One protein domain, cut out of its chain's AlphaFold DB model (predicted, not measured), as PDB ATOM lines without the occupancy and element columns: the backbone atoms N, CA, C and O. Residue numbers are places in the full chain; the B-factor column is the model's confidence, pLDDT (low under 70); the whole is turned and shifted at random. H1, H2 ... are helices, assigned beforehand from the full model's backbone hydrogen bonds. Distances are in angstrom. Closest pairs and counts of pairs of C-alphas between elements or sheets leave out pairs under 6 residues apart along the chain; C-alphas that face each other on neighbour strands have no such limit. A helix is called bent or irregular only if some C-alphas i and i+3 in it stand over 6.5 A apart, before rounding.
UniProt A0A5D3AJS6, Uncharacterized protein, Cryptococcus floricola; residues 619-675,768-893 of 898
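Overview. This is residues 619 to 675 and 768 to 893 of the 898 residues of an uncharacterized protein of Cryptococcus floricola (UniProt A0A5D3AJS6). Three long bent helices spread like prongs from one end: H2 is a long, nearly straight shaft, and H1 and H3 turn away from it. Near that end H2b and H3a pack as a helical hairpin; H1 touches no helix, and residues 768 to 813 of H2 stick out. The printed part has 183 residues, three named helices in the order H1, H2, H3 and no named strand, and is all helix. It is extended, with a radius of gyration of the C-alphas of 31.2 A and spans of 107 by 70 by 42 A.

Arrangement. H1, residues 631 to 675, H2, residues 768 to 832, and H3, residues 847 to 892, were each assigned as one helix by hydrogen bonds but are bent: C-alphas 648 and 651 are 6.9 A apart, 821 and 824 6.7 A, 864 and 867 6.9 A. H1a, residues 631 to 648, and H1b, residues 651 to 675, are about perpendicular at 80 degrees. H2a, residues 768 to 821, and H2b, residues 824 to 832, stand at a shallow tilt of 31 degrees. H1a and H2a are only just apart, at 8.3 A. H3a, residues 847 to 864, and H3b, residues 867 to 892, stand at a steep tilt of 68 degrees, only just short of about perpendicular. In the hairpin of H2b and H3a, the closest C-alphas, of Pro 824 and Thr 857, are 5.5 A apart; they run opposite ways at 36 degrees, only just steep. H2a touches H3a with residues 820 to 821 alone, the closest C-alphas being those of Val 820 and Phe 861, 6.0 A. Every O i to N i+4 pair is within hydrogen-bond range in H1b and H2b; H1a has 13 of 14, H2a 48 of 50, H3a 13 of 14, H3b 21 of 22.

Along the chain. H1a begins at C-alpha 631 (55.519, 35.824, 49.927) and H1b is 35.4 A long. H2a, 80.7 A, begins at C-alpha 768 (-22.480, -16.475, 28.582). H3b, 37.8 A, ends at C-alpha 892 (19.433, 32.223, -9.629).

Size, cuts and confidence. The C-alphas farthest apart, of Thr 768 and Asn 838, are 107.3 A apart. Residues 676 to 767 are not printed; C-alphas 675 and 768 are 67.0 A apart across the cut. H2 to H3 is a long link. Mean pLDDT of the printed part is 78.1; 45 residues are under 70, among them 669 to 675 and 887 to 893.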
ATOM      1  N   ASN A 619      66.157  26.933  37.537       81.94
ATOM      2  CA  ASN A 619      67.481  27.320  38.052       81.94
ATOM      3  C   ASN A 619      68.072  28.627  37.456       81.94
ATOM      4  O   ASN A 619      69.285  28.822  37.491       81.94
ATOM      5  N   PHE A 620      67.258  29.521  36.879       77.94
ATOM      6  CA  PHE A 620      67.740  30.726  36.175       77.94
ATOM      7  C   PHE A 620      68.400  31.757  37.103       77.94
ATOM      8  O   PHE A 620      67.780  32.232  38.053       77.94
ATOM      9  N   THR A 621      69.618  32.196  36.764       69.94
ATOM     10  CA  THR A 621      70.373  33.178  37.568       69.94
ATOM     11  C   THR A 621      69.851  34.610  37.413       69.94
ATOM     12  O   THR A 621      69.807  35.363  38.378       69.94
ATOM     13  N   SER A 622      69.376  34.989  36.221       64.25
ATOM     14  CA  SER A 622      68.774  36.309  35.955       64.25
ATOM     15  C   SER A 622      67.264  36.351  36.255       64.25
ATOM     16  O   SER A 622      66.473  36.845  35.443       64.25
ATOM     17  N   PHE A 623      66.837  35.825  37.409       69.44
ATOM     18  CA  PHE A 623      65.439  35.863  37.857       69.44
ATOM     19  C   PHE A 623      65.291  36.572  39.209       69.44
ATOM     20  O   PHE A 623      65.204  35.955  40.270       69.44
ATOM     21  N   ALA A 624      65.188  37.902  39.142       63.44
ATOM     22  CA  ALA A 624      65.094  38.810  40.290       63.44
ATOM     23  C   ALA A 624      63.929  38.523  41.267       63.44
ATOM     24  O   ALA A 624      63.858  39.122  42.337       63.44
ATOM     25  N   GLN A 625      62.989  37.639  40.913       64.88
ATOM     26  CA  GLN A 625      61.879  37.232  41.775       64.88
ATOM     27  C   GLN A 625      62.141  35.965  42.620       64.88
ATOM     28  O   GLN A 625      61.343  35.709  43.521       64.88
ATOM     29  N   ILE A 626      63.216  35.191  42.383       66.19
ATOM     30  CA  ILE A 626      63.609  34.044  43.243       66.19
ATOM     31  C   ILE A 626      64.390  34.509  44.482       66.19
ATOM     32  O   ILE A 626      64.207  33.948  45.556       66.19
ATOM     33  N   GLU A 627      65.197  35.567  44.368       67.31
ATOM     34  CA  GLU A 627      65.963  36.136  45.495       67.31
ATOM     35  C   GLU A 627      65.071  36.816  46.558       67.31
ATOM     36  O   GLU A 627      65.525  37.160  47.650       67.31
ATOM     37  N   GLY A 628      63.788  37.028  46.245       73.62
ATOM     38  CA  GLY A 628      62.809  37.623  47.148       73.62
ATOM     39  C   GLY A 628      62.197  36.633  48.154       73.62
ATOM     40  O   GLY A 628      62.269  35.417  47.995       73.62
ATOM     41  N   PRO A 629      61.507  37.132  49.196       79.44
ATOM     42  CA  PRO A 629      60.828  36.274  50.162       79.44
ATOM     43  C   PRO A 629      59.659  35.508  49.525       79.44
ATOM     44  O   PRO A 629      58.870  36.087  48.771       79.44
ATOM     45  N   VAL A 630      59.454  34.254  49.961       81.38
ATOM     46  CA  VAL A 630      58.406  33.290  49.523       81.38
ATOM     47  C   VAL A 630      56.985  33.886  49.444       81.38
ATOM     48  O   VAL A 630      56.129  33.397  48.711       81.38
ATOM     49  N   SER A 631      56.723  35.006  50.124       81.69
ATOM     50  CA  SER A 631      55.519  35.824  49.927       81.69
ATOM     51  C   SER A 631      55.210  36.179  48.459       81.69
ATOM     52  O   SER A 631      54.036  36.326  48.120       81.69
ATOM     53  N   TYR A 632      56.215  36.318  47.581       82.25
ATOM     54  CA  TYR A 632      55.991  36.620  46.162       82.25
ATOM     55  C   TYR A 632      55.348  35.440  45.419       82.25
ATOM     56  O   TYR A 632      54.389  35.646  44.676       82.25
ATOM     57  N   PHE A 633      55.791  34.209  45.700       84.44
ATOM     58  CA  PHE A 633      55.178  32.989  45.175       84.44
ATOM     59  C   PHE A 633      53.681  32.941  45.510       84.44
ATOM     60  O   PHE A 633      52.853  32.850  44.609       84.44
ATOM     61  N   TRP A 634      53.308  33.112  46.783       86.44
ATOM     62  CA  TRP A 634      51.899  33.059  47.204       86.44
ATOM     63  C   TRP A 634      51.042  34.205  46.646       86.44
ATOM     64  O   TRP A 634      49.873  33.983  46.322       86.44
ATOM     65  N   LYS A 635      51.617  35.404  46.455       87.88
ATOM     66  CA  LYS A 635      50.948  36.540  45.786       87.88
ATOM     67  C   LYS A 635      50.577  36.247  44.329       87.88
ATOM     68  O   LYS A 635      49.610  36.825  43.845       87.88
ATOM     69  N   VAL A 636      51.320  35.379  43.639       85.50
ATOM     70  CA  VAL A 636      51.025  34.961  42.256       85.50
ATOM     71  C   VAL A 636      50.186  33.681  42.234       85.50
ATOM     72  O   VAL A 636      49.208  33.602  41.492       85.50
ATOM     73  N   ALA A 637      50.524  32.700  43.073       85.81
ATOM     74  CA  ALA A 637      49.875  31.397  43.109       85.81
ATOM     75  C   ALA A 637      48.390  31.496  43.481       85.81
ATOM     76  O   ALA A 637      47.565  30.988  42.731       85.81
ATOM     77  N   ILE A 638      48.031  32.199  44.567       87.19
ATOM     78  CA  ILE A 638      46.643  32.227  45.066       87.19
ATOM     79  C   ILE A 638      45.674  32.862  44.048       87.19
ATOM     80  O   ILE A 638      44.682  32.208  43.710       87.19
ATOM     81  N   PRO A 639      45.922  34.070  43.493       90.00
ATOM     82  CA  PRO A 639      45.016  34.655  42.503       90.00
ATOM     83  C   PRO A 639      44.954  33.837  41.211       90.00
ATOM     84  O   PRO A 639      43.887  33.733  40.611       90.00
ATOM     85  N   CYS A 640      46.068  33.221  40.802       84.88
ATOM     86  CA  CYS A 640      46.114  32.382  39.610       84.88
ATOM     87  C   CYS A 640      45.294  31.096  39.801       84.88
ATOM     88  O   CYS A 640      44.415  30.816  38.988       84.88
ATOM     89  N   THR A 641      45.481  30.360  40.905       83.38
ATOM     90  CA  THR A 641      44.691  29.151  41.197       83.38
ATOM     91  C   THR A 641      43.211  29.459  41.381       83.38
ATOM     92  O   THR A 641      42.378  28.721  40.862       83.38
ATOM     93  N   VAL A 642      42.858  30.563  42.053       85.69
ATOM     94  CA  VAL A 642      41.454  30.985  42.197       85.69
ATOM     95  C   VAL A 642      40.868  31.389  40.844       85.69
ATOM     96  O   VAL A 642      39.738  31.015  40.545       85.69
ATOM     97  N   GLY A 643      41.625  32.085  39.992       85.31
ATOM     98  CA  GLY A 643      41.208  32.439  38.634       85.31
ATOM     99  C   GLY A 643      40.969  31.214  37.748       85.31
ATOM    100  O   GLY A 643      39.892  31.082  37.169       85.31
ATOM    101  N   PHE A 644      41.924  30.281  37.690       80.75
ATOM    102  CA  PHE A 644      41.777  29.029  36.939       80.75
ATOM    103  C   PHE A 644      40.639  28.163  37.480       80.75
ATOM    104  O   PHE A 644      39.822  27.682  36.691       80.75
ATOM    105  N   PHE A 645      40.525  28.028  38.805       81.12
ATOM    106  CA  PHE A 645      39.404  27.329  39.422       81.12
ATOM    107  C   PHE A 645      38.078  27.998  39.067       81.12
ATOM    108  O   PHE A 645      37.169  27.305  38.638       81.12
ATOM    109  N   LEU A 646      37.946  29.324  39.154       82.62
ATOM    110  CA  LEU A 646      36.703  30.005  38.785       82.62
ATOM    111  C   LEU A 646      36.369  29.861  37.299       82.62
ATOM    112  O   LEU A 646      35.199  29.674  36.989       82.62
ATOM    113  N   VAL A 647      37.348  29.901  36.389       79.44
ATOM    114  CA  VAL A 647      37.117  29.738  34.940       79.44
ATOM    115  C   VAL A 647      36.674  28.315  34.595       79.44
ATOM    116  O   VAL A 647      35.641  28.142  33.947       79.44
ATOM    117  N   PHE A 648      37.396  27.289  35.054       72.56
ATOM    118  CA  PHE A 648      37.051  25.892  34.758       72.56
ATOM    119  C   PHE A 648      35.862  25.388  35.581       72.56
ATOM    120  O   PHE A 648      35.025  24.637  35.075       72.56
ATOM    121  N   SER A 649      35.735  25.849  36.824       72.69
ATOM    122  CA  SER A 649      34.600  25.539  37.686       72.69
ATOM    123  C   SER A 649      33.362  26.380  37.368       72.69
ATOM    124  O   SER A 649      32.290  26.035  37.842       72.69
ATOM    125  N   PHE A 650      33.426  27.421  36.520       72.31
ATOM    126  CA  PHE A 650      32.268  28.274  36.192       72.31
ATOM    127  C   PHE A 650      31.035  27.473  35.749       72.31
ATOM    128  O   PHE A 650      29.912  27.796  36.136       72.31
ATOM    129  N   SER A 651      31.244  26.402  34.975       65.62
ATOM    130  CA  SER A 651      30.173  25.492  34.553       65.62
ATOM    131  C   SER A 651      29.490  24.823  35.757       65.62
ATOM    132  O   SER A 651      28.268  24.905  35.912       65.62
ATOM    133  N   TYR A 652      30.287  24.254  36.668       65.81
ATOM    134  CA  TYR A 652      29.812  23.604  37.890       65.81
ATOM    135  C   TYR A 652      29.221  24.620  38.885       65.81
ATOM    136  O   TYR A 652      28.114  24.413  39.373       65.81
ATOM    137  N   LEU A 653      29.878  25.762  39.121       66.44
ATOM    138  CA  LEU A 653      29.399  26.862  39.971       66.44
ATOM    139  C   LEU A 653      28.068  27.440  39.485       66.44
ATOM    140  O   LEU A 653      27.226  27.790  40.308       66.44
ATOM    141  N   LYS A 654      27.838  27.529  38.171       70.31
ATOM    142  CA  LYS A 654      26.558  27.982  37.610       70.31
ATOM    143  C   LYS A 654      25.442  26.970  37.884       70.31
ATOM    144  O   LYS A 654      24.344  27.375  38.271       70.31
ATOM    145  N   ALA A 655      25.714  25.671  37.747       64.50
ATOM    146  CA  ALA A 655      24.766  24.611  38.100       64.50
ATOM    147  C   ALA A 655      24.474  24.578  39.616       64.50
ATOM    148  O   ALA A 655      23.308  24.554  40.032       64.50
ATOM    149  N   LEU A 656      25.518  24.681  40.445       66.50
ATOM    150  CA  LEU A 656      25.418  24.813  41.901       66.50
ATOM    151  C   LEU A 656      24.618  26.057  42.287       66.50
ATOM    152  O   LEU A 656      23.692  25.952  43.082       66.50
ATOM    153  N   GLY A 657      24.906  27.209  41.681       73.81
ATOM    154  CA  GLY A 657      24.247  28.490  41.935       73.81
ATOM    155  C   GLY A 657      22.759  28.484  41.588       73.81
ATOM    156  O   GLY A 657      21.953  28.999  42.359       73.81
ATOM    157  N   VAL A 658      22.352  27.833  40.493       77.31
ATOM    158  CA  VAL A 658      20.927  27.615  40.178       77.31
ATOM    159  C   VAL A 658      20.265  26.702  41.216       77.31
ATOM    160  O   VAL A 658      19.124  26.943  41.614       77.31
ATOM    161  N   THR A 659      20.965  25.670  41.683       68.94
ATOM    162  CA  THR A 659      20.448  24.719  42.680       68.94
ATOM    163  C   THR A 659      20.317  25.370  44.060       68.94
ATOM    164  O   THR A 659      19.260  25.275  44.688       68.94
ATOM    165  N   LEU A 660      21.334  26.127  44.482       72.81
ATOM    166  CA  LEU A 660      21.324  27.016  45.643       72.81
ATOM    167  C   LEU A 660      20.206  28.046  45.533       72.81
ATOM    168  O   LEU A 660      19.422  28.142  46.461       72.81
ATOM    169  N   ALA A 661      20.027  28.728  44.400       76.44
ATOM    170  CA  ALA A 661      18.926  29.676  44.221       76.44
ATOM    171  C   ALA A 661      17.543  29.016  44.385       76.44
ATOM    172  O   ALA A 661      16.649  29.611  44.981       76.44
ATOM    173  N   ARG A 662      17.348  27.767  43.929       76.94
ATOM    174  CA  ARG A 662      16.105  27.006  44.192       76.94
ATOM    175  C   ARG A 662      15.958  26.596  45.662       76.94
ATOM    176  O   ARG A 662      14.827  26.509  46.140       76.94
ATOM    177  N   ARG A 663      17.060  26.307  46.364       70.94
ATOM    178  CA  ARG A 663      17.075  25.951  47.796       70.94
ATOM    179  C   ARG A 663      16.823  27.180  48.670       70.94
ATOM    180  O   ARG A 663      15.951  27.123  49.523       70.94
ATOM    181  N   VAL A 664      17.484  28.297  48.372       76.25
ATOM    182  CA  VAL A 664      17.299  29.615  48.991       76.25
ATOM    183  C   VAL A 664      15.877  30.113  48.766       76.25
ATOM    184  O   VAL A 664      15.234  30.433  49.746       76.25
ATOM    185  N   ARG A 665      15.309  30.061  47.551       75.06
ATOM    186  CA  ARG A 665      13.893  30.440  47.332       75.06
ATOM    187  C   ARG A 665      12.890  29.534  48.056       75.06
ATOM    188  O   ARG A 665      11.805  29.984  48.405       75.06
ATOM    189  N   ARG A 666      13.210  28.247  48.261       72.44
ATOM    190  CA  ARG A 666      12.390  27.347  49.096       72.44
ATOM    191  C   ARG A 666      12.521  27.694  50.577       72.44
ATOM    192  O   ARG A 666      11.512  27.766  51.263       72.44
ATOM    193  N   TRP A 667      13.737  27.953  51.046       66.50
ATOM    194  CA  TRP A 667      14.011  28.385  52.412       66.50
ATOM    195  C   TRP A 667      13.364  29.740  52.714       66.50
ATOM    196  O   TRP A 667      12.651  29.850  53.693       66.50
ATOM    197  N   GLU A 668      13.493  30.720  51.822       74.56
ATOM    198  CA  GLU A 668      12.843  32.033  51.858       74.56
ATOM    199  C   GLU A 668      11.317  31.903  51.950       74.56
ATOM    200  O   GLU A 668      10.712  32.491  52.838       74.56
ATOM    201  N   LYS A 669      10.686  31.058  51.119       68.44
ATOM    202  CA  LYS A 669       9.245  30.769  51.233       68.44
ATOM    203  C   LYS A 669       8.872  30.118  52.569       68.44
ATOM    204  O   LYS A 669       7.889  30.531  53.177       68.44
ATOM    205  N   ASN A 670       9.653  29.144  53.036       66.88
ATOM    206  CA  ASN A 670       9.404  28.469  54.310       66.88
ATOM    207  C   ASN A 670       9.584  29.429  55.502       66.88
ATOM    208  O   ASN A 670       8.754  29.440  56.407       66.88
ATOM    209  N   VAL A 671      10.612  30.282  55.478       61.12
ATOM    210  CA  VAL A 671      10.885  31.314  56.488       61.12
ATOM    211  C   VAL A 671       9.793  32.378  56.483       61.12
ATOM    212  O   VAL A 671       9.285  32.700  57.551       61.12
ATOM    213  N   LEU A 672       9.349  32.854  55.316       58.31
ATOM    214  CA  LEU A 672       8.222  33.788  55.206       58.31
ATOM    215  C   LEU A 672       6.920  33.181  55.758       58.31
ATOM    216  O   LEU A 672       6.197  33.867  56.475       58.31
ATOM    217  N   SER A 673       6.651  31.889  55.516       59.22
ATOM    218  CA  SER A 673       5.502  31.191  56.125       59.22
ATOM    219  C   SER A 673       5.640  30.952  57.637       59.22
ATOM    220  O   SER A 673       4.640  30.803  58.336       59.22
ATOM    221  N   PHE A 674       6.870  30.950  58.158       48.28
ATOM    222  CA  PHE A 674       7.147  30.918  59.596       48.28
ATOM    223  C   PHE A 674       6.958  32.306  60.227       48.28
ATOM    224  O   PHE A 674       6.438  32.433  61.332       48.28
ATOM    225  N   GLN A 675       7.327  33.362  59.499       48.53
ATOM    226  CA  GLN A 675       7.273  34.753  59.949       48.53
ATOM    227  C   GLN A 675       5.837  35.296  60.060       48.53
ATOM    228  O   GLN A 675       5.593  36.214  60.836       48.53
ATOM    229  N   THR A 768     -23.484 -16.643  27.519       84.94
ATOM    230  CA  THR A 768     -22.480 -16.475  28.582       84.94
ATOM    231  C   THR A 768     -21.065 -16.744  28.074       84.94
ATOM    232  O   THR A 768     -20.141 -16.070  28.512       84.94
ATOM    233  N   LYS A 769     -20.891 -17.674  27.120       79.06
ATOM    234  CA  LYS A 769     -19.586 -17.913  26.491       79.06
ATOM    235  C   LYS A 769     -19.057 -16.656  25.788       79.06
ATOM    236  O   LYS A 769     -17.917 -16.296  26.042       79.06
ATOM    237  N   PHE A 770     -19.884 -15.963  24.999       82.31
ATOM    238  CA  PHE A 770     -19.478 -14.713  24.337       82.31
ATOM    239  C   PHE A 770     -19.071 -13.611  25.328       82.31
ATOM    240  O   PHE A 770     -18.106 -12.903  25.079       82.31
ATOM    241  N   TYR A 771     -19.759 -13.479  26.468       88.19
ATOM    242  CA  TYR A 771     -19.360 -12.506  27.497       88.19
ATOM    243  C   TYR A 771     -18.057 -12.878  28.217       88.19
ATOM    244  O   TYR A 771     -17.341 -11.993  28.666       88.19
ATOM    245  N   ILE A 772     -17.739 -14.171  28.344       89.12
ATOM    246  CA  ILE A 772     -16.445 -14.614  28.882       89.12
ATOM    247  C   ILE A 772     -15.331 -14.374  27.852       89.12
ATOM    248  O   ILE A 772     -14.249 -13.951  28.236       89.12
ATOM    249  N   GLU A 773     -15.608 -14.584  26.563       81.06
ATOM    250  CA  GLU A 773     -14.700 -14.276  25.447       81.06
ATOM    251  C   GLU A 773     -14.358 -12.772  25.413       81.06
ATOM    252  O   GLU A 773     -13.188 -12.423  25.433       81.06
ATOM    253  N   ASP A 774     -15.349 -11.881  25.549       92.50
ATOM    254  CA  ASP A 774     -15.156 -10.419  25.657       92.50
ATOM    255  C   ASP A 774     -14.329 -10.007  26.900       92.50
ATOM    256  O   ASP A 774     -13.485  -9.112  26.839       92.50
ATOM    257  N   VAL A 775     -14.497 -10.703  28.035       91.56
ATOM    258  CA  VAL A 775     -13.651 -10.505  29.230       91.56
ATOM    259  C   VAL A 775     -12.215 -10.986  28.999       91.56
ATOM    260  O   VAL A 775     -11.287 -10.343  29.489       91.56
ATOM    261  N   ILE A 776     -12.011 -12.081  28.261       90.94
ATOM    262  CA  ILE A 776     -10.676 -12.571  27.886       90.94
ATOM    263  C   ILE A 776     -10.002 -11.574  26.935       90.94
ATOM    264  O   ILE A 776      -8.886 -11.153  27.227       90.94
ATOM    265  N   ASP A 777     -10.699 -11.103  25.896       92.38
ATOM    266  CA  ASP A 777     -10.212 -10.068  24.972       92.38
ATOM    267  C   ASP A 777      -9.807  -8.788  25.735       92.38
ATOM    268  O   ASP A 777      -8.756  -8.195  25.486       92.38
ATOM    269  N   HIS A 778     -10.612  -8.356  26.715       93.00
ATOM    270  CA  HIS A 778     -10.275  -7.219  27.578       93.00
ATOM    271  C   HIS A 778      -9.042  -7.472  28.457       93.00
ATOM    272  O   HIS A 778      -8.232  -6.560  28.637       93.00
ATOM    273  N   LEU A 779      -8.881  -8.680  29.005       91.69
ATOM    274  CA  LEU A 779      -7.696  -9.046  29.783       91.69
ATOM    275  C   LEU A 779      -6.441  -9.093  28.903       91.69
ATOM    276  O   LEU A 779      -5.415  -8.559  29.317       91.69
ATOM    277  N   GLU A 780      -6.525  -9.637  27.687       87.81
ATOM    278  CA  GLU A 780      -5.422  -9.664  26.716       87.81
ATOM    279  C   GLU A 780      -4.978  -8.241  26.338       87.81
ATOM    280  O   GLU A 780      -3.789  -7.922  26.408       87.81
ATOM    281  N   ILE A 781      -5.926  -7.338  26.054       94.44
ATOM    282  CA  ILE A 781      -5.637  -5.917  25.790       94.44
ATOM    283  C   ILE A 781      -4.953  -5.252  26.997       94.44
ATOM    284  O   ILE A 781      -4.011  -4.475  26.822       94.44
ATOM    285  N   VAL A 782      -5.404  -5.538  28.224       93.62
ATOM    286  CA  VAL A 782      -4.792  -4.980  29.441       93.62
ATOM    287  C   VAL A 782      -3.373  -5.518  29.639       93.62
ATOM    288  O   VAL A 782      -2.471  -4.712  29.872       93.62
ATOM    289  N   VAL A 783      -3.147  -6.825  29.491       91.06
ATOM    290  CA  VAL A 783      -1.813  -7.445  29.598       91.06
ATOM    291  C   VAL A 783      -0.862  -6.873  28.544       91.06
ATOM    292  O   VAL A 783       0.185  -6.345  28.913       91.06
ATOM    293  N   GLY A 784      -1.264  -6.826  27.270       90.44
ATOM    294  CA  GLY A 784      -0.453  -6.221  26.207       90.44
ATOM    295  C   GLY A 784      -0.151  -4.733  26.440       90.44
ATOM    296  O   GLY A 784       0.934  -4.253  26.108       90.44
ATOM    297  N   SER A 785      -1.063  -3.987  27.079       92.44
ATOM    298  CA  SER A 785      -0.797  -2.593  27.471       92.44
ATOM    299  C   SER A 785       0.225  -2.470  28.611       92.44
ATOM    300  O   SER A 785       1.027  -1.534  28.616       92.44
ATOM    301  N   LEU A 786       0.246  -3.424  29.550       91.12
ATOM    302  CA  LEU A 786       1.242  -3.484  30.623       91.12
ATOM    303  C   LEU A 786       2.625  -3.842  30.068       91.12
ATOM    304  O   LEU A 786       3.595  -3.162  30.399       91.12
ATOM    305  N   GLU A 787       2.710  -4.827  29.172       85.00
ATOM    306  CA  GLU A 787       3.945  -5.176  28.453       85.00
ATOM    307  C   GLU A 787       4.497  -3.975  27.669       85.00
ATOM    308  O   GLU A 787       5.686  -3.655  27.758       85.00
ATOM    309  N   GLN A 788       3.624  -3.225  26.984       91.00
ATOM    310  CA  GLN A 788       4.005  -1.982  26.311       91.00
ATOM    311  C   GLN A 788       4.542  -0.925  27.292       91.00
ATOM    312  O   GLN A 788       5.500  -0.215  26.968       91.00
ATOM    313  N   PHE A 789       3.961  -0.791  28.490       88.88
ATOM    314  CA  PHE A 789       4.467   0.137  29.505       88.88
ATOM    315  C   PHE A 789       5.818  -0.298  30.086       88.88
ATOM    316  O   PHE A 789       6.664   0.573  30.295       88.88
ATOM    317  N   VAL A 790       6.055  -1.599  30.285       86.12
ATOM    318  CA  VAL A 790       7.366  -2.138  30.697       86.12
ATOM    319  C   VAL A 790       8.422  -1.819  29.635       86.12
ATOM    320  O   VAL A 790       9.365  -1.091  29.932       86.12
ATOM    321  N   SER A 791       8.186  -2.194  28.374       83.00
ATOM    322  CA  SER A 791       9.081  -1.867  27.249       83.00
ATOM    323  C   SER A 791       9.335  -0.355  27.109       83.00
ATOM    324  O   SER A 791      10.449   0.078  26.808       83.00
ATOM    325  N   THR A 792       8.330   0.484  27.383       88.94
ATOM    326  CA  THR A 792       8.503   1.946  27.397       88.94
ATOM    327  C   THR A 792       9.419   2.405  28.541       88.94
ATOM    328  O   THR A 792      10.202   3.337  28.352       88.94
ATOM    329  N   CYS A 793       9.351   1.773  29.716       84.94
ATOM    330  CA  CYS A 793      10.252   2.056  30.837       84.94
ATOM    331  C   CYS A 793      11.695   1.631  30.536       84.94
ATOM    332  O   CYS A 793      12.615   2.391  30.850       84.94
ATOM    333  N   ASP A 794      11.892   0.494  29.871       80.75
ATOM    334  CA  ASP A 794      13.212   0.020  29.440       80.75
ATOM    335  C   ASP A 794      13.838   1.007  28.441       80.75
ATOM    336  O   ASP A 794      14.919   1.545  28.676       80.75
ATOM    337  N   HIS A 795      13.096   1.402  27.399       85.00
ATOM    338  CA  HIS A 795      13.556   2.403  26.428       85.00
ATOM    339  C   HIS A 795      13.831   3.787  27.038       85.00
ATOM    340  O   HIS A 795      14.731   4.503  26.586       85.00
ATOM    341  N   LEU A 796      13.078   4.200  28.064       85.38
ATOM    342  CA  LEU A 796      13.364   5.430  28.813       85.38
ATOM    343  C   LEU A 796      14.634   5.298  29.661       85.38
ATOM    344  O   LEU A 796      15.390   6.266  29.774       85.38
ATOM    345  N   THR A 797      14.883   4.119  30.222       82.88
ATOM    346  CA  THR A 797      16.079   3.793  31.004       82.88
ATOM    347  C   THR A 797      17.323   3.812  30.111       82.88
ATOM    348  O   THR A 797      18.263   4.562  30.392       82.88
ATOM    349  N   ASP A 798      17.273   3.145  28.957       80.81
ATOM    350  CA  ASP A 798      18.298   3.224  27.910       80.81
ATOM    351  C   ASP A 798      18.536   4.660  27.445       80.81
ATOM    352  O   ASP A 798      19.680   5.093  27.284       80.81
ATOM    353  N   TYR A 799      17.475   5.441  27.230       86.12
ATOM    354  CA  TYR A 799      17.609   6.843  26.844       86.12
ATOM    355  C   TYR A 799      18.330   7.664  27.924       86.12
ATOM    356  O   TYR A 799      19.226   8.450  27.605       86.12
ATOM    357  N   VAL A 800      17.995   7.462  29.203       82.81
ATOM    358  CA  VAL A 800      18.683   8.105  30.331       82.81
ATOM    359  C   VAL A 800      20.160   7.705  30.366       82.81
ATOM    360  O   VAL A 800      21.010   8.592  30.477       82.81
ATOM    361  N   PHE A 801      20.498   6.425  30.195       80.75
ATOM    362  CA  PHE A 801      21.891   5.967  30.170       80.75
ATOM    363  C   PHE A 801      22.675   6.458  28.945       80.75
ATOM    364  O   PHE A 801      23.835   6.860  29.079       80.75
ATOM    365  N   ASN A 802      22.046   6.556  27.773       81.00
ATOM    366  CA  ASN A 802      22.632   7.178  26.583       81.00
ATOM    367  C   ASN A 802      22.900   8.680  26.795       81.00
ATOM    368  O   ASN A 802      23.968   9.187  26.440       81.00
ATOM    369  N   VAL A 803      21.970   9.406  27.425       81.50
ATOM    370  CA  VAL A 803      22.146  10.826  27.775       81.50
ATOM    371  C   VAL A 803      23.234  11.013  28.836       81.50
ATOM    372  O   VAL A 803      24.029  11.952  28.721       81.50
ATOM    373  N   LEU A 804      23.318  10.131  29.834       75.25
ATOM    374  CA  LEU A 804      24.414  10.120  30.806       75.25
ATOM    375  C   LEU A 804      25.750   9.893  30.091       75.25
ATOM    376  O   LEU A 804      26.641  10.727  30.227       75.25
ATOM    377  N   SER A 805      25.855   8.865  29.246       73.88
ATOM    378  CA  SER A 805      27.042   8.538  28.432       73.88
ATOM    379  C   SER A 805      27.470   9.662  27.480       73.88
ATOM    380  O   SER A 805      28.653   9.843  27.193       73.88
ATOM    381  N   PHE A 806      26.541  10.493  27.009       71.88
ATOM    382  CA  PHE A 806      26.894  11.708  26.275       71.88
ATOM    383  C   PHE A 806      27.522  12.781  27.191       71.88
ATOM    384  O   PHE A 806      28.499  13.437  26.819       71.88
ATOM    385  N   GLN A 807      27.006  12.944  28.413       66.81
ATOM    386  CA  GLN A 807      27.533  13.894  29.403       66.81
ATOM    387  C   GLN A 807      28.869  13.446  30.027       66.81
ATOM    388  O   GLN A 807      29.691  14.305  30.374       66.81
ATOM    389  N   THR A 808      29.125  12.135  30.126       65.00
ATOM    390  CA  THR A 808      30.416  11.580  30.577       65.00
ATOM    391  C   THR A 808      31.539  11.983  29.615       65.00
ATOM    392  O   THR A 808      32.524  12.609  30.016       65.00
ATOM    393  N   ASN A 809      31.330  11.761  28.313       67.75
ATOM    394  CA  ASN A 809      32.263  12.116  27.243       67.75
ATOM    395  C   ASN A 809      32.606  13.615  27.234       67.75
ATOM    396  O   ASN A 809      33.781  13.990  27.192       67.75
ATOM    397  N   ALA A 810      31.599  14.484  27.378       67.44
ATOM    398  CA  ALA A 810      31.806  15.932  27.464       67.44
ATOM    399  C   ALA A 810      32.647  16.355  28.687       67.44
ATOM    400  O   ALA A 810      33.227  17.444  28.698       67.44
ATOM    401  N   SER A 811      32.698  15.537  29.741       64.88
ATOM    402  CA  SER A 811      33.463  15.820  30.961       64.88
ATOM    403  C   SER A 811      34.941  15.449  30.816       64.88
ATOM    404  O   SER A 811      35.795  16.242  31.219       64.88
ATOM    405  N   MET A 812      35.254  14.342  30.129       69.19
ATOM    406  CA  MET A 812      36.634  13.999  29.750       69.19
ATOM    407  C   MET A 812      37.268  15.001  28.773       69.19
ATOM    408  O   MET A 812      38.457  15.309  28.895       69.19
ATOM    409  N   GLU A 813      36.491  15.563  27.838       70.38
ATOM    410  CA  GLU A 813      36.971  16.606  26.915       70.38
ATOM    411  C   GLU A 813      37.533  17.820  27.679       70.38
ATOM    412  O   GLU A 813      38.627  18.304  27.379       70.38
ATOM    413  N   ARG A 814      36.833  18.274  28.732       67.88
ATOM    414  CA  ARG A 814      37.241  19.442  29.537       67.88
ATOM    415  C   ARG A 814      38.556  19.219  30.286       67.88
ATOM    416  O   ARG A 814      39.385  20.127  30.300       67.88
ATOM    417  N   LEU A 815      38.770  18.035  30.870       73.62
ATOM    418  CA  LEU A 815      40.050  17.682  31.501       73.62
ATOM    419  C   LEU A 815      41.183  17.647  30.470       73.62
ATOM    420  O   LEU A 815      42.257  18.201  30.707       73.62
ATOM    421  N   SER A 816      40.924  17.035  29.315       78.56
ATOM    422  CA  SER A 816      41.930  16.836  28.267       78.56
ATOM    423  C   SER A 816      42.449  18.163  27.704       78.56
ATOM    424  O   SER A 816      43.629  18.295  27.397       78.56
ATOM    425  N   ILE A 817      41.603  19.196  27.635       77.56
ATOM    426  CA  ILE A 817      42.027  20.547  27.237       77.56
ATOM    427  C   ILE A 817      43.013  21.150  28.256       77.56
ATOM    428  O   ILE A 817      44.004  21.763  27.855       77.56
ATOM    429  N   VAL A 818      42.790  20.957  29.563       77.88
ATOM    430  CA  VAL A 818      43.701  21.450  30.618       77.88
ATOM    431  C   VAL A 818      45.047  20.736  30.546       77.88
ATOM    432  O   VAL A 818      46.091  21.392  30.547       77.88
ATOM    433  N   THR A 819      45.042  19.405  30.447       83.38
ATOM    434  CA  THR A 819      46.283  18.621  30.386       83.38
ATOM    435  C   THR A 819      47.094  18.960  29.136       83.38
ATOM    436  O   THR A 819      48.297  19.179  29.254       83.38
ATOM    437  N   VAL A 820      46.465  19.115  27.964       83.62
ATOM    438  CA  VAL A 820      47.163  19.463  26.710       83.62
ATOM    439  C   VAL A 820      47.826  20.847  26.761       83.62
ATOM    440  O   VAL A 820      48.895  21.022  26.179       83.62
ATOM    441  N   VAL A 821      47.248  21.826  27.466       82.56
ATOM    442  CA  VAL A 821      47.868  23.156  27.630       82.56
ATOM    443  C   VAL A 821      49.037  23.118  28.615       82.56
ATOM    444  O   VAL A 821      50.097  23.683  28.339       82.56
ATOM    445  N   PHE A 822      48.857  22.477  29.771       86.19
ATOM    446  CA  PHE A 822      49.816  22.587  30.868       86.19
ATOM    447  C   PHE A 822      50.912  21.517  30.884       86.19
ATOM    448  O   PHE A 822      52.001  21.830  31.345       86.19
ATOM    449  N   LEU A 823      50.685  20.300  30.380       87.31
ATOM    450  CA  LEU A 823      51.700  19.234  30.335       87.31
ATOM    451  C   LEU A 823      52.996  19.664  29.611       87.31
ATOM    452  O   LEU A 823      54.072  19.485  30.180       87.31
ATOM    453  N   PRO A 824      52.955  20.279  28.409       90.12
ATOM    454  CA  PRO A 824      54.167  20.824  27.792       90.12
ATOM    455  C   PRO A 824      54.778  21.990  28.591       90.12
ATOM    456  O   PRO A 824      56.000  22.100  28.658       90.12
ATOM    457  N   LEU A 825      53.968  22.836  29.245       89.62
ATOM    458  CA  LEU A 825      54.471  23.923  30.100       89.62
ATOM    459  C   LEU A 825      55.221  23.395  31.336       89.62
ATOM    460  O   LEU A 825      56.316  23.876  31.628       89.62
ATOM    461  N   THR A 826      54.667  22.405  32.047       90.56
ATOM    462  CA  THR A 826      55.319  21.759  33.199       90.56
ATOM    463  C   THR A 826      56.563  20.994  32.780       90.56
ATOM    464  O   THR A 826      57.576  21.093  33.468       90.56
ATOM    465  N   PHE A 827      56.532  20.281  31.649       90.44
ATOM    466  CA  PHE A 827      57.704  19.573  31.129       90.44
ATOM    467  C   PHE A 827      58.874  20.528  30.860       90.44
ATOM    468  O   PHE A 827      59.984  20.288  31.332       90.44
ATOM    469  N   ILE A 828      58.626  21.640  30.161       88.81
ATOM    470  CA  ILE A 828      59.675  22.613  29.825       88.81
ATOM    471  C   ILE A 828      60.176  23.326  31.087       88.81
ATOM    472  O   ILE A 828      61.380  23.518  31.230       88.81
ATOM    473  N   ALA A 829      59.295  23.660  32.035       88.25
ATOM    474  CA  ALA A 829      59.718  24.223  33.318       88.25
ATOM    475  C   ALA A 829      60.593  23.233  34.111       88.25
ATOM    476  O   ALA A 829      61.653  23.605  34.603       88.25
ATOM    477  N   SER A 830      60.212  21.953  34.149       88.81
ATOM    478  CA  SER A 830      60.994  20.888  34.792       88.81
ATOM    479  C   SER A 830      62.360  20.673  34.122       88.81
ATOM    480  O   SER A 830      63.363  20.499  34.808       88.81
ATOM    481  N   TYR A 831      62.440  20.782  32.789       87.25
ATOM    482  CA  TYR A 831      63.697  20.724  32.031       87.25
ATOM    483  C   TYR A 831      64.677  21.850  32.417       87.25
ATOM    484  O   TYR A 831      65.865  21.595  32.602       87.25
ATOM    485  N   PHE A 832      64.188  23.079  32.621       85.31
ATOM    486  CA  PHE A 832      65.004  24.197  33.127       85.31
ATOM    487  C   PHE A 832      65.192  24.199  34.664       85.31
ATOM    488  O   PHE A 832      65.928  25.033  35.193       85.31
ATOM    489  N   GLY A 833      64.564  23.265  35.386       80.88
ATOM    490  CA  GLY A 833      64.788  22.989  36.813       80.88
ATOM    491  C   GLY A 833      65.816  21.882  37.087       80.88
ATOM    492  O   GLY A 833      65.989  21.471  38.231       80.88
ATOM    493  N   MET A 834      66.493  21.357  36.058       83.88
ATOM    494  CA  MET A 834      67.489  20.294  36.227       83.88
ATOM    495  C   MET A 834      68.824  20.835  36.765       83.88
ATOM    496  O   MET A 834      69.321  21.875  36.331       83.88
ATOM    497  N   ASN A 835      69.446  20.096  37.687       78.69
ATOM    498  CA  ASN A 835      70.682  20.488  38.380       78.69
ATOM    499  C   ASN A 835      71.956  20.107  37.594       78.69
ATOM    500  O   ASN A 835      72.825  19.405  38.111       78.69
ATOM    501  N   PHE A 836      72.067  20.535  36.332       75.31
ATOM    502  CA  PHE A 836      73.263  20.297  35.513       75.31
ATOM    503  C   PHE A 836      74.248  21.469  35.572       75.31
ATOM    504  O   PHE A 836      73.881  22.620  35.361       75.31
ATOM    505  N   THR A 837      75.528  21.165  35.797       66.75
ATOM    506  CA  THR A 837      76.600  22.160  35.989       66.75
ATOM    507  C   THR A 837      77.142  22.787  34.702       66.75
ATOM    508  O   THR A 837      77.849  23.785  34.776       66.75
ATOM    509  N   ASN A 838      76.841  22.221  33.529       68.94
ATOM    510  CA  ASN A 838      77.384  22.660  32.238       68.94
ATOM    511  C   ASN A 838      76.256  23.002  31.248       68.94
ATOM    512  O   ASN A 838      76.130  22.393  30.185       68.94
ATOM    513  N   PHE A 839      75.376  23.924  31.648       71.50
ATOM    514  CA  PHE A 839      74.141  24.255  30.935       71.50
ATOM    515  C   PHE A 839      74.093  25.757  30.601       71.50
ATOM    516  O   PHE A 839      73.512  26.569  31.320       71.50
ATOM    517  N   ALA A 840      74.728  26.132  29.488       64.56
ATOM    518  CA  ALA A 840      74.963  27.529  29.102       64.56
ATOM    519  C   ALA A 840      73.686  28.382  28.917       64.56
ATOM    520  O   ALA A 840      73.749  29.607  28.928       64.56
ATOM    521  N   GLN A 841      72.514  27.764  28.742       66.81
ATOM    522  CA  GLN A 841      71.246  28.473  28.549       66.81
ATOM    523  C   GLN A 841      70.592  28.972  29.859       66.81
ATOM    524  O   GLN A 841      69.629  29.735  29.784       66.81
ATOM    525  N   ILE A 842      71.092  28.579  31.040       69.69
ATOM    526  CA  ILE A 842      70.549  28.989  32.356       69.69
ATOM    527  C   ILE A 842      70.997  30.401  32.783       69.69
ATOM    528  O   ILE A 842      70.296  31.064  33.547       69.69
ATOM    529  N   GLU A 843      72.114  30.905  32.249       68.94
ATOM    530  CA  GLU A 843      72.612  32.261  32.544       68.94
ATOM    531  C   GLU A 843      71.767  33.374  31.890       68.94
ATOM    532  O   GLU A 843      71.893  34.555  32.224       68.94
ATOM    533  N   GLY A 844      70.891  33.010  30.950       73.31
ATOM    534  CA  GLY A 844      70.029  33.944  30.234       73.31
ATOM    535  C   GLY A 844      68.842  34.468  31.061       73.31
ATOM    536  O   GLY A 844      68.438  33.877  32.062       73.31
ATOM    537  N   PRO A 845      68.202  35.567  30.618       81.00
ATOM    538  CA  PRO A 845      66.963  36.046  31.222       81.00
ATOM    539  C   PRO A 845      65.808  35.066  30.970       81.00
ATOM    540  O   PRO A 845      65.695  34.492  29.884       81.00
ATOM    541  N   VAL A 846      64.850  34.988  31.899       81.19
ATOM    542  CA  VAL A 846      63.660  34.105  31.815       81.19
ATOM    543  C   VAL A 846      62.744  34.376  30.601       81.19
ATOM    544  O   VAL A 846      61.882  33.567  30.262       81.19
ATOM    545  N   SER A 847      62.984  35.440  29.829       81.06
ATOM    546  CA  SER A 847      62.393  35.576  28.488       81.06
ATOM    547  C   SER A 847      62.811  34.456  27.515       81.06
ATOM    548  O   SER A 847      62.087  34.195  26.555       81.06
ATOM    549  N   TYR A 848      63.930  33.759  27.757       83.50
ATOM    550  CA  TYR A 848      64.340  32.580  26.990       83.50
ATOM    551  C   TYR A 848      63.387  31.392  27.195       83.50
ATOM    552  O   TYR A 848      62.968  30.786  26.210       83.50
ATOM    553  N   PHE A 849      62.956  31.130  28.436       86.06
ATOM    554  CA  PHE A 849      61.947  30.107  28.741       86.06
ATOM    555  C   PHE A 849      60.681  30.314  27.899       86.06
ATOM    556  O   PHE A 849      60.269  29.415  27.172       86.06
ATOM    557  N   TRP A 850      60.107  31.523  27.906       87.56
ATOM    558  CA  TRP A 850      58.871  31.816  27.168       87.56
ATOM    559  C   TRP A 850      59.023  31.712  25.640       87.56
ATOM    560  O   TRP A 850      58.076  31.300  24.966       87.56
ATOM    561  N   LYS A 851      60.212  32.010  25.091       89.19
ATOM    562  CA  LYS A 851      60.527  31.827  23.659       89.19
ATOM    563  C   LYS A 851      60.525  30.359  23.224       89.19
ATOM    564  O   LYS A 851      60.223  30.096  22.065       89.19
ATOM    565  N   VAL A 852      60.854  29.424  24.117       87.75
ATOM    566  CA  VAL A 852      60.817  27.974  23.845       87.75
ATOM    567  C   VAL A 852      59.452  27.384  24.206       87.75
ATOM    568  O   VAL A 852      58.892  26.598  23.442       87.75
ATOM    569  N   ALA A 853      58.885  27.805  25.338       87.69
ATOM    570  CA  ALA A 853      57.631  27.291  25.868       87.69
ATOM    571  C   ALA A 853      56.446  27.552  24.929       87.69
ATOM    572  O   ALA A 853      55.754  26.605  24.570       87.69
ATOM    573  N   ILE A 854      56.226  28.796  24.484       89.94
ATOM    574  CA  ILE A 854      55.029  29.149  23.697       89.94
ATOM    575  C   ILE A 854      54.969  28.404  22.346       89.94
ATOM    576  O   ILE A 854      53.927  27.821  22.047       89.94
ATOM    577  N   PRO A 855      56.037  28.341  21.521       92.00
ATOM    578  CA  PRO A 855      55.988  27.573  20.276       92.00
ATOM    579  C   PRO A 855      55.808  26.071  20.511       92.00
ATOM    580  O   PRO A 855      55.099  25.415  19.752       92.00
ATOM    581  N   CYS A 856      56.418  25.525  21.567       88.75
ATOM    582  CA  CYS A 856      56.317  24.103  21.882       88.75
ATOM    583  C   CYS A 856      54.909  23.726  22.375       88.75
ATOM    584  O   CYS A 856      54.361  22.720  21.931       88.75
ATOM    585  N   THR A 857      54.272  24.559  23.205       88.94
ATOM    586  CA  THR A 857      52.898  24.329  23.684       88.94
ATOM    587  C   THR A 857      51.871  24.502  22.568       88.94
ATOM    588  O   THR A 857      50.950  23.695  22.467       88.94
ATOM    589  N   VAL A 858      52.057  25.479  21.670       89.88
ATOM    590  CA  VAL A 858      51.231  25.631  20.460       89.88
ATOM    591  C   VAL A 858      51.417  24.437  19.522       89.88
ATOM    592  O   VAL A 858      50.429  23.907  19.024       89.88
ATOM    593  N   GLY A 859      52.650  23.964  19.316       89.50
ATOM    594  CA  GLY A 859      52.929  22.756  18.537       89.50
ATOM    595  C   GLY A 859      52.257  21.514  19.131       89.50
ATOM    596  O   GLY A 859      51.557  20.798  18.419       89.50
ATOM    597  N   PHE A 860      52.397  21.298  20.440       87.00
ATOM    598  CA  PHE A 860      51.774  20.185  21.159       87.00
ATOM    599  C   PHE A 860      50.241  20.242  21.090       87.00
ATOM    600  O   PHE A 860      49.605  19.246  20.741       87.00
ATOM    601  N   PHE A 861      49.649  21.418  21.329       86.62
ATOM    602  CA  PHE A 861      48.209  21.641  21.199       86.62
ATOM    603  C   PHE A 861      47.721  21.383  19.770       86.62
ATOM    604  O   PHE A 861      46.720  20.696  19.588       86.62
ATOM    605  N   LEU A 862      48.428  21.877  18.748       86.44
ATOM    606  CA  LEU A 862      48.071  21.635  17.348       86.44
ATOM    607  C   LEU A 862      48.174  20.156  16.970       86.44
ATOM    608  O   LEU A 862      47.305  19.682  16.248       86.44
ATOM    609  N   VAL A 863      49.178  19.424  17.466       85.69
ATOM    610  CA  VAL A 863      49.336  17.978  17.227       85.69
ATOM    611  C   VAL A 863      48.215  17.180  17.897       85.69
ATOM    612  O   VAL A 863      47.553  16.394  17.221       85.69
ATOM    613  N   PHE A 864      47.938  17.410  19.184       80.19
ATOM    614  CA  PHE A 864      46.862  16.710  19.901       80.19
ATOM    615  C   PHE A 864      45.465  17.090  19.393       80.19
ATOM    616  O   PHE A 864      44.595  16.232  19.263       80.19
ATOM    617  N   SER A 865      45.250  18.360  19.044       77.88
ATOM    618  CA  SER A 865      43.988  18.845  18.476       77.88
ATOM    619  C   SER A 865      43.837  18.516  16.982       77.88
ATOM    620  O   SER A 865      42.749  18.678  16.439       77.88
ATOM    621  N   PHE A 866      44.873  18.027  16.286       78.94
ATOM    622  CA  PHE A 866      44.850  17.809  14.830       78.94
ATOM    623  C   PHE A 866      43.734  16.862  14.370       78.94
ATOM    624  O   PHE A 866      43.091  17.097  13.343       78.94
ATOM    625  N   SER A 867      43.482  15.803  15.142       70.38
ATOM    626  CA  SER A 867      42.376  14.861  14.939       70.38
ATOM    627  C   SER A 867      41.018  15.572  15.016       70.38
ATOM    628  O   SER A 867      40.195  15.454  14.104       70.38
ATOM    629  N   TYR A 868      40.828  16.389  16.053       67.50
ATOM    630  CA  TYR A 868      39.628  17.189  16.292       67.50
ATOM    631  C   TYR A 868      39.427  18.255  15.206       67.50
ATOM    632  O   TYR A 868      38.356  18.344  14.608       67.50
ATOM    633  N   LEU A 869      40.478  19.011  14.876       68.62
ATOM    634  CA  LEU A 869      40.513  20.034  13.828       68.62
ATOM    635  C   LEU A 869      40.214  19.457  12.440       68.62
ATOM    636  O   LEU A 869      39.492  20.088  11.667       68.62
ATOM    637  N   ARG A 870      40.693  18.246  12.118       73.31
ATOM    638  CA  ARG A 870      40.321  17.542  10.877       73.31
ATOM    639  C   ARG A 870      38.833  17.187  10.847       73.31
ATOM    640  O   ARG A 870      38.175  17.463   9.843       73.31
ATOM    641  N   ALA A 871      38.282  16.637  11.930       67.88
ATOM    642  CA  ALA A 871      36.856  16.305  12.020       67.88
ATOM    643  C   ALA A 871      35.959  17.558  11.927       67.88
ATOM    644  O   ALA A 871      34.993  17.595  11.151       67.88
ATOM    645  N   LEU A 872      36.323  18.626  12.641       69.81
ATOM    646  CA  LEU A 872      35.667  19.934  12.564       69.81
ATOM    647  C   LEU A 872      35.775  20.535  11.160       69.81
ATOM    648  O   LEU A 872      34.771  21.003  10.628       69.81
ATOM    649  N   GLY A 873      36.945  20.457  10.522       75.00
ATOM    650  CA  GLY A 873      37.192  20.936   9.161       75.00
ATOM    651  C   GLY A 873      36.326  20.239   8.111       75.00
ATOM    652  O   GLY A 873      35.721  20.911   7.276       75.00
ATOM    653  N   VAL A 874      36.167  18.912   8.186       79.50
ATOM    654  CA  VAL A 874      35.238  18.159   7.317       79.50
ATOM    655  C   VAL A 874      33.786  18.592   7.554       79.50
ATOM    656  O   VAL A 874      33.017  18.761   6.603       79.50
ATOM    657  N   THR A 875      33.405  18.823   8.810       71.94
ATOM    658  CA  THR A 875      32.040  19.228   9.187       71.94
ATOM    659  C   THR A 875      31.724  20.662   8.744       71.94
ATOM    660  O   THR A 875      30.651  20.925   8.193       71.94
ATOM    661  N   LEU A 876      32.684  21.577   8.896       75.00
ATOM    662  CA  LEU A 876      32.640  22.950   8.393       75.00
ATOM    663  C   LEU A 876      32.601  22.982   6.866       75.00
ATOM    664  O   LEU A 876      31.720  23.633   6.318       75.00
ATOM    665  N   ALA A 877      33.438  22.210   6.168       80.50
ATOM    666  CA  ALA A 877      33.396  22.106   4.708       80.50
ATOM    667  C   ALA A 877      32.019  21.631   4.201       80.50
ATOM    668  O   ALA A 877      31.499  22.165   3.222       80.50
ATOM    669  N   ARG A 878      31.368  20.686   4.898       80.06
ATOM    670  CA  ARG A 878      29.986  20.249   4.597       80.06
ATOM    671  C   ARG A 878      28.917  21.310   4.913       80.06
ATOM    672  O   ARG A 878      27.838  21.260   4.319       80.06
ATOM    673  N   ARG A 879      29.166  22.240   5.843       77.25
ATOM    674  CA  ARG A 879      28.292  23.403   6.109       77.25
ATOM    675  C   ARG A 879      28.504  24.517   5.082       77.25
ATOM    676  O   ARG A 879      27.514  25.013   4.555       77.25
ATOM    677  N   VAL A 880      29.752  24.841   4.744       83.00
ATOM    678  CA  VAL A 880      30.118  25.851   3.735       83.00
ATOM    679  C   VAL A 880      29.570  25.462   2.362       83.00
ATOM    680  O   VAL A 880      28.804  26.235   1.800       83.00
ATOM    681  N   ARG A 881      29.788  24.223   1.895       80.06
ATOM    682  CA  ARG A 881      29.213  23.737   0.620       80.06
ATOM    683  C   ARG A 881      27.679  23.754   0.589       80.06
ATOM    684  O   ARG A 881      27.085  23.895  -0.476       80.06
ATOM    685  N   ARG A 882      27.011  23.590   1.741       76.88
ATOM    686  CA  ARG A 882      25.546  23.753   1.842       76.88
ATOM    687  C   ARG A 882      25.137  25.222   1.754       76.88
ATOM    688  O   ARG A 882      24.170  25.527   1.067       76.88
ATOM    689  N   TRP A 883      25.884  26.118   2.396       74.06
ATOM    690  CA  TRP A 883      25.696  27.566   2.284       74.06
ATOM    691  C   TRP A 883      25.915  28.076   0.857       74.06
ATOM    692  O   TRP A 883      25.109  28.864   0.374       74.06
ATOM    693  N   GLU A 884      26.945  27.591   0.160       79.25
ATOM    694  CA  GLU A 884      27.201  27.903  -1.251       79.25
ATOM    695  C   GLU A 884      26.032  27.459  -2.135       79.25
ATOM    696  O   GLU A 884      25.466  28.296  -2.830       79.25
ATOM    697  N   LYS A 885      25.555  26.210  -2.010       74.12
ATOM    698  CA  LYS A 885      24.371  25.739  -2.755       74.12
ATOM    699  C   LYS A 885      23.109  26.566  -2.487       74.12
ATOM    700  O   LYS A 885      22.383  26.890  -3.422       74.12
ATOM    701  N   VAL A 886      22.836  26.940  -1.233       73.94
ATOM    702  CA  VAL A 886      21.690  27.811  -0.897       73.94
ATOM    703  C   VAL A 886      21.858  29.206  -1.512       73.94
ATOM    704  O   VAL A 886      20.887  29.799  -1.980       73.94
ATOM    705  N   ARG A 887      23.089  29.722  -1.563       68.19
ATOM    706  CA  ARG A 887      23.416  31.035  -2.132       68.19
ATOM    707  C   ARG A 887      23.359  31.047  -3.664       68.19
ATOM    708  O   ARG A 887      22.915  32.042  -4.227       68.19
ATOM    709  N   GLU A 888      23.723  29.954  -4.330       65.88
ATOM    710  CA  GLU A 888      23.543  29.766  -5.777       65.88
ATOM    711  C   GLU A 888      22.056  29.700  -6.155       65.88
ATOM    712  O   GLU A 888      21.621  30.418  -7.055       65.88
ATOM    713  N   VAL A 889      21.247  28.931  -5.413       62.59
ATOM    714  CA  VAL A 889      19.784  28.876  -5.608       62.59
ATOM    715  C   VAL A 889      19.139  30.247  -5.358       62.59
ATOM    716  O   VAL A 889      18.319  30.696  -6.157       62.59
ATOM    717  N   GLY A 890      19.559  30.962  -4.308       56.66
ATOM    718  CA  GLY A 890      19.094  32.324  -4.021       56.66
ATOM    719  C   GLY A 890      19.521  33.368  -5.064       56.66
ATOM    720  O   GLY A 890      18.772  34.303  -5.334       56.66
ATOM    721  N   SER A 891      20.691  33.202  -5.691       55.22
ATOM    722  CA  SER A 891      21.185  34.109  -6.737       55.22
ATOM    723  C   SER A 891      20.616  33.812  -8.132       55.22
ATOM    724  O   SER A 891      20.717  34.664  -9.015       55.22
ATOM    725  N   GLY A 892      20.028  32.630  -8.350       52.38
ATOM    726  CA  GLY A 892      19.433  32.223  -9.629       52.38
ATOM    727  C   GLY A 892      17.989  32.693  -9.856       52.38
ATOM    728  O   GLY A 892      17.561  32.808 -11.002       52.38
ATOM    729  N   GLY A 893      17.236  33.011  -8.795       48.94
ATOM    730  CA  GLY A 893      15.805  33.361  -8.874       48.94
ATOM    731  C   GLY A 893      15.477  34.786  -9.351       48.94
ATOM    732  O   GLY A 893      14.317  35.185  -9.359       48.94
TER     733      GLY A 893